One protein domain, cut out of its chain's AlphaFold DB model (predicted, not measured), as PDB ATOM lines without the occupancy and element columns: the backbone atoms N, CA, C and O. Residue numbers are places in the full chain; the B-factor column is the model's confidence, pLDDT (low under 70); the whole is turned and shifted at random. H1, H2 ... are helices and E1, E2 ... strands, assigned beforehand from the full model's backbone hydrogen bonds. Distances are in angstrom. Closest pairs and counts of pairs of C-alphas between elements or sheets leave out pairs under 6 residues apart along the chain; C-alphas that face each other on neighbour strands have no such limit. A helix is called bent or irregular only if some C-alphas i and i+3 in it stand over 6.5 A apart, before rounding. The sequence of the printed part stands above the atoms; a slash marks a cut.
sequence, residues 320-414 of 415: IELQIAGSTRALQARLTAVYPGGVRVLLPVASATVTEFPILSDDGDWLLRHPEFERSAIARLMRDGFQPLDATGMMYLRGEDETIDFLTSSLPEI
ATOM      1  N   ILE A 320      17.482  35.376  20.801       91.38
ATOM      2  CA  ILE A 320      17.940  35.158  22.177       91.38
ATOM      3  C   ILE A 320      17.120  36.011  23.132       91.38
ATOM      4  O   ILE A 320      17.280  37.224  23.211       91.38
ATOM      5  N   GLU A 321      16.293  35.354  23.937       91.94
ATOM      6  CA  GLU A 321      15.605  36.000  25.044       91.94
ATOM      7  C   GLU A 321      16.433  35.906  26.327       91.94
ATOM      8  O   GLU A 321      16.742  34.817  26.827       91.94
ATOM      9  N   LEU A 322      16.737  37.067  26.903       91.44
ATOM     10  CA  LEU A 322      17.405  37.199  28.190       91.44
ATOM     11  C   LEU A 322      16.398  37.592  29.279       91.44
ATOM     12  O   LEU A 322      15.821  38.677  29.261       91.44
ATOM     13  N   GLN A 323      16.216  36.716  30.265       90.75
ATOM     14  CA  GLN A 323      15.422  36.988  31.460       90.75
ATOM     15  C   GLN A 323      16.346  37.316  32.627       90.75
ATOM     16  O   GLN A 323      17.204  36.507  32.974       90.75
ATOM     17  N   ILE A 324      16.152  38.479  33.248       90.88
ATOM     18  CA  ILE A 324      16.959  38.940  34.382       90.88
ATOM     19  C   ILE A 324      16.054  39.192  35.587       90.88
ATOM     20  O   ILE A 324      14.981  39.779  35.462       90.88
ATOM     21  N   ALA A 325      16.501  38.777  36.768       89.69
ATOM     22  CA  ALA A 325      15.848  39.063  38.038       89.69
ATOM     23  C   ALA A 325      16.892  39.364  39.115       89.69
ATOM     24  O   ALA A 325      17.945  38.733  39.158       89.69
ATOM     25  N   GLY A 326      16.617  40.305  40.019       89.81
ATOM     26  CA  GLY A 326      17.537  40.598  41.116       89.81
ATOM     27  C   GLY A 326      17.441  42.019  41.649       89.81
ATOM     28  O   GLY A 326      16.375  42.627  41.672       89.81
ATOM     29  N   SER A 327      18.579  42.521  42.114       87.12
ATOM     30  CA  SER A 327      18.759  43.851  42.697       87.12
ATOM     31  C   SER A 327      19.993  44.524  42.098       87.12
ATOM     32  O   SER A 327      20.783  43.875  41.421       87.12
ATOM     33  N   THR A 328      20.231  45.792  42.424       83.75
ATOM     34  CA  THR A 328      21.412  46.543  41.957       83.75
ATOM     35  C   THR A 328      22.755  45.998  42.450       83.75
ATOM     36  O   THR A 328      23.788  46.477  42.013       83.75
ATOM     37  N   ARG A 329      22.771  45.012  43.356       86.88
ATOM     38  CA  ARG A 329      24.000  44.382  43.879       86.88
ATOM     39  C   ARG A 329      24.242  42.972  43.352       86.88
ATOM     40  O   ARG A 329      25.272  42.365  43.658       86.88
ATOM     41  N   ALA A 330      23.232  42.406  42.705       90.31
ATOM     42  CA  ALA A 330      23.181  40.997  42.373       90.31
ATOM     43  C   ALA A 330      22.082  40.742  41.344       90.31
ATOM     44  O   ALA A 330      20.903  40.934  41.659       90.31
ATOM     45  N   LEU A 331      22.457  40.232  40.175       92.25
ATOM     46  CA  LEU A 331      21.529  39.824  39.126       92.25
ATOM     47  C   LEU A 331      21.615  38.323  38.883       92.25
ATOM     48  O   LEU A 331      22.690  37.733  38.863       92.25
ATOM     49  N   GLN A 332      20.460  37.714  38.666       92.44
ATOM     50  CA  GLN A 332      20.320  36.391  38.084       92.44
ATOM     51  C   GLN A 332      19.850  36.549  36.648       92.44
ATOM     52  O   GLN A 332      18.969  37.363  36.380       92.44
ATOM     53  N   ALA A 333      20.418  35.762  35.747       91.44
ATOM     54  CA  ALA A 333      20.083  35.771  34.339       91.44
ATOM     55  C   ALA A 333      19.813  34.361  33.827       91.44
ATOM     56  O   ALA A 333      20.422  33.386  34.280       91.44
ATOM     57  N   ARG A 334      18.919  34.273  32.848       91.75
ATOM     58  CA  ARG A 334      18.615  33.050  32.118       91.75
ATOM     59  C   ARG A 334      18.443  33.358  30.640       91.75
ATOM     60  O   ARG A 334      17.702  34.270  30.287       91.75
ATOM     61  N   LEU A 335      19.101  32.569  29.799       92.19
ATOM     62  CA  LEU A 335      18.993  32.671  28.349       92.19
ATOM     63  C   LEU A 335      18.043  31.599  27.809       92.19
ATOM     64  O   LEU A 335      18.101  30.436  28.215       92.19
ATOM     65  N   THR A 336      17.184  31.998  26.877       92.56
ATOM     66  CA  THR A 336      16.336  31.097  26.091       92.56
ATOM     67  C   THR A 336      16.565  31.390  24.616       92.56
ATOM     68  O   THR A 336      16.365  32.521  24.190       92.56
ATOM     69  N   ALA A 337      16.967  30.385  23.844       93.25
ATOM     70  CA  ALA A 337      16.964  30.466  22.389       93.25
ATOM     71  C   ALA A 337      15.557  30.154  21.874       93.25
ATOM     72  O   ALA A 337      14.976  29.120  22.222       93.25
ATOM     73  N   VAL A 338      15.002  31.058  21.078       93.06
ATOM     74  CA  VAL A 338      13.673  30.953  20.487       93.06
ATOM     75  C   VAL A 338      13.839  30.749  18.993       93.06
ATOM     76  O   VAL A 338      14.375  31.592  18.284       93.06
ATOM     77  N   TYR A 339      13.399  29.589  18.537       93.12
ATOM     78  CA  TYR A 339      13.458  29.174  17.148       93.12
ATOM     79  C   TYR A 339      12.096  29.391  16.466       93.12
ATOM     80  O   TYR A 339      11.066  29.465  17.155       93.12
ATOM     81  N   PRO A 340      12.059  29.448  15.120       88.81
ATOM     82  CA  PRO A 340      10.809  29.475  14.365       88.81
ATOM     83  C   PRO A 340       9.844  28.354  14.780       88.81
ATOM     84  O   PRO A 340      10.252  27.298  15.264       88.81
ATOM     85  N   GLY A 341       8.540  28.608  14.655       83.50
ATOM     86  CA  GLY A 341       7.501  27.696  15.155       83.50
ATOM     87  C   GLY A 341       7.312  27.725  16.681       83.50
ATOM     88  O   GLY A 341       6.547  26.932  17.223       83.50
ATOM     89  N   GLY A 342       7.981  28.644  17.392       86.75
ATOM     90  CA  GLY A 342       7.821  28.831  18.836       86.75
ATOM     91  C   GLY A 342       8.563  27.801  19.686       86.75
ATOM     92  O   GLY A 342       8.259  27.651  20.872       86.75
ATOM     93  N   VAL A 343       9.536  27.093  19.106       90.44
ATOM     94  CA  VAL A 343      10.377  26.139  19.835       90.44
ATOM     95  C   VAL A 343      11.341  26.908  20.735       90.44
ATOM     96  O   VAL A 343      12.111  27.749  20.282       90.44
ATOM     97  N   ARG A 344      11.292  26.629  22.041       92.00
ATOM     98  CA  ARG A 344      12.065  27.352  23.060       92.00
ATOM     99  C   ARG A 344      13.060  26.421  23.728       92.00
ATOM    100  O   ARG A 344      12.678  25.431  24.347       92.00
ATOM    101  N   VAL A 345      14.333  26.781  23.651       90.88
ATOM    102  CA  VAL A 345      15.459  25.992  24.145       90.88
ATOM    103  C   VAL A 345      16.141  26.761  25.274       90.88
ATOM    104  O   VAL A 345      16.701  27.835  25.070       90.88
ATOM    105  N   LEU A 346      16.080  26.228  26.493       90.06
ATOM    106  CA  LEU A 346      16.706  26.845  27.668       90.06
ATOM    107  C   LEU A 346      18.215  26.598  27.650       90.06
ATOM    108  O   LEU A 346      18.642  25.458  27.508       90.06
ATOM    109  N   LEU A 347      19.021  27.647  27.814       89.25
ATOM    110  CA  LEU A 347      20.474  27.568  27.663       89.25
ATOM    111  C   LEU A 347      21.219  27.630  29.008       89.25
ATOM    112  O   LEU A 347      20.800  28.381  29.892       89.25
ATOM    113  N   PRO A 348      22.379  26.949  29.135       85.44
ATOM    114  CA  PRO A 348      22.910  25.891  28.270       85.44
ATOM    115  C   PRO A 348      22.091  24.595  28.309       85.44
ATOM    116  O   PRO A 348      21.642  24.155  29.364       85.44
ATOM    117  N   VAL A 349      22.010  23.915  27.164       83.06
ATOM    118  CA  VAL A 349      21.455  22.561  27.069       83.06
ATOM    119  C   VAL A 349      22.206  21.725  26.037       83.06
ATOM    120  O   VAL A 349      22.615  22.210  24.976       83.06
ATOM    121  N   ALA A 350      22.412  20.448  26.360       75.12
ATOM    122  CA  ALA A 350      23.074  19.500  25.475       75.12
ATOM    123  C   ALA A 350      22.175  19.148  24.278       75.12
ATOM    124  O   ALA A 350      20.973  18.965  24.434       75.12
ATOM    125  N   SER A 351      22.745  18.985  23.078       70.50
ATOM    126  CA  SER A 351      21.955  18.621  21.885       70.50
ATOM    127  C   SER A 351      21.182  17.317  22.037       70.50
ATOM    128  O   SER A 351      20.065  17.222  21.551       70.50
ATOM    129  N   ALA A 352      21.721  16.345  22.775       66.00
ATOM    130  CA  ALA A 352      21.067  15.055  22.980       66.00
ATOM    131  C   ALA A 352      19.760  15.129  23.795       66.00
ATOM    132  O   ALA A 352      19.007  14.159  23.805       66.00
ATOM    133  N   THR A 353      19.498  16.231  24.507       75.06
ATOM    134  CA  THR A 353      18.285  16.390  25.326       75.06
ATOM    135  C   THR A 353      17.181  17.180  24.631       75.06
ATOM    136  O   THR A 353      16.081  17.246  25.168       75.06
ATOM    137  N   VAL A 354      17.463  17.773  23.468       80.00
ATOM    138  CA  VAL A 354      16.487  18.530  22.677       80.00
ATOM    139  C   VAL A 354      15.986  17.624  21.559       80.00
ATOM    140  O   VAL A 354      16.761  17.188  20.708       80.00
ATOM    141  N   THR A 355      14.697  17.301  21.576       81.81
ATOM    142  CA  THR A 355      14.083  16.365  20.620       81.81
ATOM    143  C   THR A 355      13.248  17.067  19.561       81.81
ATOM    144  O   THR A 355      12.808  16.421  18.622       81.81
ATOM    145  N   GLU A 356      13.052  18.374  19.672       86.94
ATOM    146  CA  GLU A 356      12.176  19.186  18.829       86.94
ATOM    147  C   GLU A 356      12.747  19.447  17.424       86.94
ATOM    148  O   GLU A 356      11.991  19.783  16.523       86.94
ATOM    149  N   PHE A 357      14.056  19.252  17.214       89.56
ATOM    150  CA  PHE A 357      14.725  19.453  15.920       89.56
ATOM    151  C   PHE A 357      14.911  18.150  15.150       89.56
ATOM    152  O   PHE A 357      15.296  17.163  15.774       89.56
ATOM    153  N   PRO A 358      14.790  18.139  13.817       91.88
ATOM    154  CA  PRO A 358      14.620  19.306  12.951       91.88
ATOM    155  C   PRO A 358      13.172  19.815  12.948       91.88
ATOM    156  O   PRO A 358      12.247  19.044  13.207       91.88
ATOM    157  N   ILE A 359      12.998  21.104  12.663       91.19
ATOM    158  CA  ILE A 359      11.692  21.778  12.609       91.19
ATOM    159  C   ILE A 359      11.337  22.011  11.140       91.19
ATOM    160  O   ILE A 359      12.187  22.471  10.385       91.19
ATOM    161  N   LEU A 360      10.103  21.722  10.736       90.06
ATOM    162  CA  LEU A 360       9.604  22.089   9.409       90.06
ATOM    163  C   LEU A 360       9.107  23.542   9.436       90.06
ATOM    164  O   LEU A 360       8.283  23.887  10.286       90.06
ATOM    165  N   SER A 361       9.627  24.391   8.550       87.50
ATOM    166  CA  SER A 361       9.178  25.778   8.393       87.50
ATOM    167  C   SER A 361       7.883  25.869   7.579       87.50
ATOM    168  O   SER A 361       7.525  24.943   6.849       87.50
ATOM    169  N   ASP A 362       7.202  27.015   7.657       83.38
ATOM    170  CA  ASP A 362       6.002  27.286   6.850       83.38
ATOM    171  C   ASP A 362       6.298  27.297   5.336       83.38
ATOM    172  O   ASP A 362       5.418  26.997   4.530       83.38
ATOM    173  N   ASP A 363       7.543  27.600   4.954       81.94
ATOM    174  CA  ASP A 363       8.016  27.612   3.565       81.94
ATOM    175  C   ASP A 363       8.409  26.208   3.052       81.94
ATOM    176  O   ASP A 363       8.760  26.051   1.879       81.94
ATOM    177  N   GLY A 364       8.327  25.180   3.907       81.69
ATOM    178  CA  GLY A 364       8.665  23.789   3.582       81.69
ATOM    179  C   GLY A 364      10.147  23.431   3.747       81.69
ATOM    180  O   GLY A 364      10.561  22.349   3.328       81.69
ATOM    181  N   ASP A 365      10.936  24.315   4.360       88.50
ATOM    182  CA  ASP A 365      12.367  24.121   4.613       88.50
ATOM    183  C   ASP A 365      12.592  23.462   5.986       88.50
ATOM    184  O   ASP A 365      11.892  23.753   6.960       88.50
ATOM    185  N   TRP A 366      13.587  22.578   6.093       91.12
ATOM    186  CA  TRP A 366      13.919  21.916   7.357       91.12
ATOM    187  C   TRP A 366      15.000  22.677   8.113       91.12
ATOM    188  O   TRP A 366      16.137  22.799   7.667       91.12
ATOM    189  N   LEU A 367      14.654  23.147   9.305       92.56
ATOM    190  CA  LEU A 367      15.519  23.968  10.134       92.56
ATOM    191  C   LEU A 367      16.247  23.122  11.181       92.56
ATOM    192  O   LEU A 367      15.635  22.405  11.987       92.56
ATOM    193  N   LEU A 368      17.574  23.233  11.183       92.81
ATOM    194  CA  LEU A 368      18.464  22.637  12.169       92.81
ATOM    195  C   LEU A 368      18.767  23.618  13.301       92.81
ATOM    196  O   LEU A 368      18.774  24.838  13.134       92.81
ATOM    197  N   ARG A 369      19.053  23.056  14.476       91.88
ATOM    198  CA  ARG A 369      19.537  23.815  15.632       91.88
ATOM    199  C   ARG A 369      20.906  24.417  15.305       91.88
ATOM    200  O   ARG A 369      21.714  23.732  14.686       91.88
ATOM    201  N   HIS A 370      21.211  25.597  15.848       92.56
ATOM    202  CA  HIS A 370      22.514  26.257  15.703       92.56
ATOM    203  C   HIS A 370      23.259  26.367  17.059       92.56
ATOM    204  O   HIS A 370      23.313  27.435  17.679       92.56
ATOM    205  N   PRO A 371      23.892  25.283  17.565       89.94
ATOM    206  CA  PRO A 371      24.547  25.280  18.878       89.94
ATOM    207  C   PRO A 371      25.694  26.286  19.023       89.94
ATOM    208  O   PRO A 371      25.992  26.723  20.134       89.94
ATOM    209  N   GLU A 372      26.387  26.626  17.936       90.50
ATOM    210  CA  GLU A 372      27.495  27.588  17.979       90.50
ATOM    211  C   GLU A 372      27.023  29.018  18.271       90.50
ATOM    212  O   GLU A 372      27.658  29.723  19.063       90.50
ATOM    213  N   PHE A 373      25.875  29.416  17.721       90.62
ATOM    214  CA  PHE A 373      25.244  30.698  18.012       90.62
ATOM    215  C   PHE A 373      24.815  30.769  19.484       90.62
ATOM    216  O   PHE A 373      25.156  31.710  20.200       90.62
ATOM    217  N   GLU A 374      24.181  29.708  19.991       91.44
ATOM    218  CA  GLU A 374      23.792  29.604  21.402       91.44
ATOM    219  C   GLU A 374      24.998  29.689  22.355       91.44
ATOM    220  O   GLU A 374      24.957  30.391  23.369       91.44
ATOM    221  N   ARG A 375      26.106  29.005  22.030       90.75
ATOM    222  CA  ARG A 375      27.360  29.091  22.801       90.75
ATOM    223  C   ARG A 375      27.931  30.503  22.785       90.75
ATOM    224  O   ARG A 375      28.433  30.958  23.812       90.75
ATOM    225  N   SER A 376      27.840  31.191  21.651       90.62
ATOM    226  CA  SER A 376      28.301  32.573  21.509       90.62
ATOM    227  C   SER A 376      27.465  33.537  22.356       90.62
ATOM    228  O   SER A 376      28.035  34.403  23.023       90.62
ATOM    229  N   ALA A 377      26.145  33.337  22.426       89.62
ATOM    230  CA  ALA A 377      25.255  34.104  23.297       89.62
ATOM    231  C   ALA A 377      25.587  33.908  24.789       89.62
ATOM    232  O   ALA A 377      25.715  34.885  25.532       89.62
ATOM    233  N   ILE A 378      25.822  32.663  25.223       90.06
ATOM    234  CA  ILE A 378      26.276  32.367  26.595       90.06
ATOM    235  C   ILE A 378      27.633  33.032  26.866       90.06
ATOM    236  O   ILE A 378      27.819  33.675  27.898       90.06
ATOM    237  N   ALA A 379      28.581  32.915  25.930       90.44
ATOM    238  CA  ALA A 379      29.913  33.493  26.069       90.44
ATOM    239  C   ALA A 379      29.887  35.029  26.149       90.44
ATOM    240  O   ALA A 379      30.721  35.608  26.846       90.44
ATOM    241  N   ARG A 380      28.936  35.692  25.473       89.31
ATOM    242  CA  ARG A 380      28.716  37.141  25.600       89.31
ATOM    243  C   ARG A 380      28.318  37.499  27.029       89.31
ATOM    244  O   ARG A 380      29.000  38.316  27.636       89.31
ATOM    245  N   LEU A 381      27.332  36.807  27.602       89.00
ATOM    246  CA  LEU A 381      26.900  37.074  28.975       89.00
ATOM    247  C   LEU A 381      28.006  36.784  30.006       89.00
ATOM    248  O   LEU A 381      28.186  37.532  30.963       89.00
ATOM    249  N   MET A 382      28.804  35.734  29.793       90.06
ATOM    250  CA  MET A 382      29.966  35.451  30.648       90.06
ATOM    251  C   MET A 382      31.043  36.542  30.565       90.06
ATOM    252  O   MET A 382      31.707  36.827  31.561       90.06
ATOM    253  N   ARG A 383      31.223  37.165  29.392       89.38
ATOM    254  CA  ARG A 383      32.152  38.291  29.210       89.38
ATOM    255  C   ARG A 383      31.705  39.530  29.986       89.38
ATOM    256  O   ARG A 383      32.563  40.252  30.479       89.38
ATOM    257  N   ASP A 384      30.399  39.704  30.159       88.06
ATOM    258  CA  ASP A 384      29.804  40.745  31.004       88.06
ATOM    259  C   ASP A 384      29.908  40.440  32.517       88.06
ATOM    260  O   ASP A 384      29.340  41.145  33.345       88.06
ATOM    261  N   GLY A 385      30.628  39.379  32.909       89.38
ATOM    262  CA  GLY A 385      30.926  39.051  34.306       89.38
ATOM    263  C   GLY A 385      29.982  38.032  34.948       89.38
ATOM    264  O   GLY A 385      30.187  37.661  36.108       89.38
ATOM    265  N   PHE A 386      28.973  37.540  34.223       92.00
ATOM    266  CA  PHE A 386      28.088  36.496  34.737       92.00
ATOM    267  C   PHE A 386      28.824  35.162  34.897       92.00
ATOM    268  O   PHE A 386      29.582  34.721  34.032       92.00
ATOM    269  N   GLN A 387      28.543  34.472  35.999       90.12
ATOM    270  CA  GLN A 387      29.087  33.153  36.308       90.12
ATOM    271  C   GLN A 387      27.965  32.110  36.365       90.12
ATOM    272  O   GLN A 387      26.870  32.421  36.840       90.12
ATOM    273  N   PRO A 388      28.196  30.866  35.910       88.56
ATOM    274  CA  PRO A 388      27.197  29.807  36.006       88.56
ATOM    275  C   PRO A 388      26.904  29.485  37.476       88.56
ATOM    276  O   PRO A 388      27.815  29.205  38.255       88.56
ATOM    277  N   LEU A 389      25.625  29.526  37.850       85.25
ATOM    278  CA  LEU A 389      25.155  29.248  39.206       85.25
ATOM    279  C   LEU A 389      24.865  27.757  39.405       85.25
ATOM    280  O   LEU A 389      25.160  27.203  40.463       85.25
ATOM    281  N   ASP A 390      24.281  27.109  38.397       78.69
ATOM    282  CA  ASP A 390      23.906  25.699  38.444       78.69
ATOM    283  C   ASP A 390      23.878  25.037  37.053       78.69
ATOM    284  O   ASP A 390      24.097  25.665  36.018       78.69
ATOM    285  N   ALA A 391      23.590  23.732  37.037       72.44
ATOM    286  CA  ALA A 391      23.435  22.943  35.815       72.44
ATOM    287  C   ALA A 391      22.096  23.183  35.084       72.44
ATOM    288  O   ALA A 391      21.871  22.590  34.033       72.44
ATOM    289  N   THR A 392      21.197  24.012  35.629       74.56
ATOM    290  CA  THR A 392      19.902  24.363  35.007       74.56
ATOM    291  C   THR A 392      20.007  25.554  34.054       74.56
ATOM    292  O   THR A 392      19.031  25.913  33.386       74.56
ATOM    293  N   GLY A 393      21.202  26.145  33.998       79.44
ATOM    294  CA  GLY A 393      21.552  27.258  33.137       79.44
ATOM    295  C   GLY A 393      21.280  28.633  33.730       79.44
ATOM    296  O   GLY A 393      21.326  29.633  33.017       79.44
ATOM    297  N   MET A 394      21.026  28.702  35.039       86.62
ATOM    298  CA  MET A 394      20.980  29.977  35.742       86.62
ATOM    299  C   MET A 394      22.388  30.561  35.845       86.62
ATOM    300  O   MET A 394      23.335  29.877  36.237       86.62
ATOM    301  N   MET A 395      22.520  31.841  35.518       90.19
ATOM    302  CA  MET A 395      23.761  32.599  35.634       90.19
ATOM    303  C   MET A 395      23.604  33.723  36.653       90.19
ATOM    304  O   MET A 395      22.505  34.228  36.875       90.19
ATOM    305  N   TYR A 396      24.701  34.100  37.301       92.62
ATOM    306  CA  TYR A 396      24.710  35.055  38.398       92.62
ATOM    307  C   TYR A 396      25.827  36.082  38.234       92.62
ATOM    308  O   TYR A 396      26.982  35.722  38.013       92.62
ATOM    309  N   LEU A 397      25.473  37.354  38.386       92.31
ATOM    310  CA  LEU A 397      26.389  38.483  38.451       92.31
ATOM    311  C   LEU A 397      26.332  39.071  39.859       92.31
ATOM    312  O   LEU A 397      25.249  39.281  40.413       92.31
ATOM    313  N   ARG A 398      27.501  39.335  40.444       90.75
ATOM    314  CA  ARG A 398      27.636  39.876  41.797       90.75
ATOM    315  C   ARG A 398      28.485  41.129  41.776       90.75
ATOM    316  O   ARG A 398      29.562  41.103  41.200       90.75
ATOM    317  N   GLY A 399      28.049  42.124  42.539       87.12
ATOM    318  CA  GLY A 399      28.760  43.385  42.696       87.12
ATOM    319  C   GLY A 399      27.925  44.536  42.154       87.12
ATOM    320  O   GLY A 399      27.132  44.362  41.229       87.12
ATOM    321  N   GLU A 400      27.988  45.668  42.849       86.56
ATOM    322  CA  GLU A 400      27.154  46.836  42.554       86.56
ATOM    323  C   GLU A 400      27.624  47.526  41.273       86.56
ATOM    324  O   GLU A 400      26.808  47.780  40.390       86.56
ATOM    325  N   ASP A 401      28.936  47.714  41.133       86.56
ATOM    326  CA  ASP A 401      29.552  48.343  39.965       86.56
ATOM    327  C   ASP A 401      29.339  47.481  38.711       86.56
ATOM    328  O   ASP A 401      28.819  47.962  37.710       86.56
ATOM    329  N   GLU A 402      29.591  46.173  38.799       87.12
ATOM    330  CA  GLU A 402      29.419  45.235  37.686       87.12
ATOM    331  C   GLU A 402      27.952  45.133  37.240       87.12
ATOM    332  O   GLU A 402      27.650  45.054  36.048       87.12
ATOM    333  N   THR A 403      27.019  45.162  38.196       87.62
ATOM    334  CA  THR A 403      25.579  45.148  37.906       87.62
ATOM    335  C   THR A 403      25.145  46.426  37.190       87.62
ATOM    336  O   THR A 403      24.359  46.364  36.243       87.62
ATOM    337  N   ILE A 404      25.632  47.586  37.632       84.25
ATOM    338  CA  ILE A 404      25.308  48.877  37.018       84.25
ATOM    339  C   ILE A 404      25.923  48.971  35.618       84.25
ATOM    340  O   ILE A 404      25.229  49.379  34.684       84.25
ATOM    341  N   ASP A 405      27.172  48.539  35.446       86.00
ATOM    342  CA  ASP A 405      27.859  48.526  34.153       86.00
ATOM    343  C   ASP A 405      27.106  47.662  33.135       86.00
ATOM    344  O   ASP A 405      26.820  48.110  32.022       86.00
ATOM    345  N   PHE A 406      26.674  46.463  33.538       87.12
ATOM    346  CA  PHE A 406      25.884  45.583  32.680       87.12
ATOM    347  C   PHE A 406      24.537  46.203  32.268       87.12
ATOM    348  O   PHE A 406      24.185  46.200  31.085       87.12
ATOM    349  N   LEU A 407      23.783  46.757  33.226       84.00
ATOM    350  CA  LEU A 407      22.463  47.346  32.965       84.00
ATOM    351  C   LEU A 407      22.530  48.600  32.084       84.00
ATOM    352  O   LEU A 407      21.557  48.912  31.400       84.00
ATOM    353  N   THR A 408      23.647  49.329  32.119       82.50
ATOM    354  CA  THR A 408      23.811  50.596  31.392       82.50
ATOM    355  C   THR A 408      24.495  50.440  30.040       82.50
ATOM    356  O   THR A 408      24.177  51.203  29.130       82.50
ATOM    357  N   SER A 409      25.403  49.471  29.898       79.56
ATOM    358  CA  SER A 409      26.261  49.343  28.713       79.56
ATOM    359  C   SER A 409      25.918  48.124  27.859       79.56
ATOM    360  O   SER A 409      25.753  48.265  26.651       79.56
ATOM    361  N   SER A 410      25.767  46.943  28.464       76.81
ATOM    362  CA  SER A 410      25.622  45.686  27.714       76.81
ATOM    363  C   SER A 410      24.165  45.328  27.407       76.81
ATOM    364  O   SER A 410      23.870  44.842  26.317       76.81
ATOM    365  N   LEU A 411      23.231  45.583  28.334       76.38
ATOM    366  CA  LEU A 411      21.812  45.245  28.150       76.38
ATOM    367  C   LEU A 411      21.165  45.894  26.902       76.38
ATOM    368  O   LEU A 411      20.459  45.177  26.192       76.38
ATOM    369  N   PRO A 412      21.412  47.182  26.578       71.25
ATOM    370  CA  PRO A 412      20.834  47.826  25.393       71.25
ATOM    371  C   PRO A 412      21.302  47.247  24.052       71.25
ATOM    372  O   PRO A 412      20.680  47.520  23.035       71.25
ATOM    373  N   GLU A 413      22.405  46.492  24.030       66.69
ATOM    374  CA  GLU A 413      22.925  45.847  22.816       66.69
ATOM    375  C   GLU A 413      22.476  44.378  22.662       66.69
ATOM    376  O   GLU A 413      22.917  43.682  21.738       66.69
ATOM    377  N   ILE A 414      21.705  43.865  23.625       65.75
ATOM    378  CA  ILE A 414      21.174  42.492  23.645       65.75
ATOM    379  C   ILE A 414      19.673  42.483  23.296       65.75
ATOM    380  O   ILE A 414      19.179  41.468  22.814       65.75
TER     381      ILE A 414
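AT A GLANCE: This is residues 320 to 414 of the 415 residues of the protein "SWIM-type domain-containing protein" of Verrucomicrobiales bacterium (UniProt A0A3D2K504). A small, twisted sheet forms a wall built along the long strand E2, with E1 on one side of E2 and the shorter E3 and E5 beside different parts of its other side; both helices, H1 and H2, cover the same face and run along the strands. Beyond one end of this body, E4 and the loop before it form a small tip, tied by a short pairing of residues 359 to 360 with 366 to 367. The printed part has 95 residues, with the named elements E1, E2, E3, E4, H1, E5 and H2 in chain order, a mixed class of two helices and five strands. The sheet is branched and its neighbour pairs are antiparallel. The whole is elongated, spanning 48 by 26 by 19 A, and only just loose, close to compact, with a radius of gyration of the C-alphas of 15.0 A.

IN THESE COORDINATES: E2 is residues 330 to 339, 29.5 A long. E1, residues 320 to 327, is 22.3 A long and begins at C-alpha 320 (17.940, 35.158, 22.177). E3 is residues 343 to 347, 12.9 A, and E5 is residues 395 to 398, 10.3 A. H1 is residues 371 to 383, 18.3 A, beginning at C-alpha 371 (24.547, 25.280, 18.878). H2, residues 400 to 413, is 20.2 A long and ends at C-alpha 413 (22.925, 45.847, 22.816). E4 is residues 366 to 368, 6.7 A.

HOW THE PARTS SIT: E1, E2 and E3 form a meander, each strand the antiparallel neighbour of the one before, with hairpins E1 and E2, and E2 and E3. N 323 and O 334 are 2.9 A apart, and N 337 and O 345 are 2.8 A apart. E5 is antiparallel to E2, with N 333 and O 395 2.8 A apart. H1 is on the sheet at a height of 9.8 A, over E2 and only just over E3, with 3 of its C-alphas there; its closest C-alphas to E2 are those of Glu 374 and Ala 337, 7.0 A. H2 is on the same face at a height of 9.6 A, over E2, and the closest C-alphas are those of Thr 403 and Ala 330, 6.6 A. H1 and H2 are near each other. E4 pairs with no named strand and is apart from H1. In H1 every O i to N i+4 pair is within hydrogen-bond range; in H2, 7 of 10 are. H2 is only just irregular, with C-alphas 408 and 411 6.6 A apart.

THE WHOLE: The two C-alphas farthest apart, those of Gly 364 and Glu 400, are 48.9 A apart. The printed part has no cut. The links E3 to E4, 18 residues, and H1 to E5, 11 residues, are long. The mean pLDDT of the printed part is 86.7, with residues 352, 413 and 414 under 70.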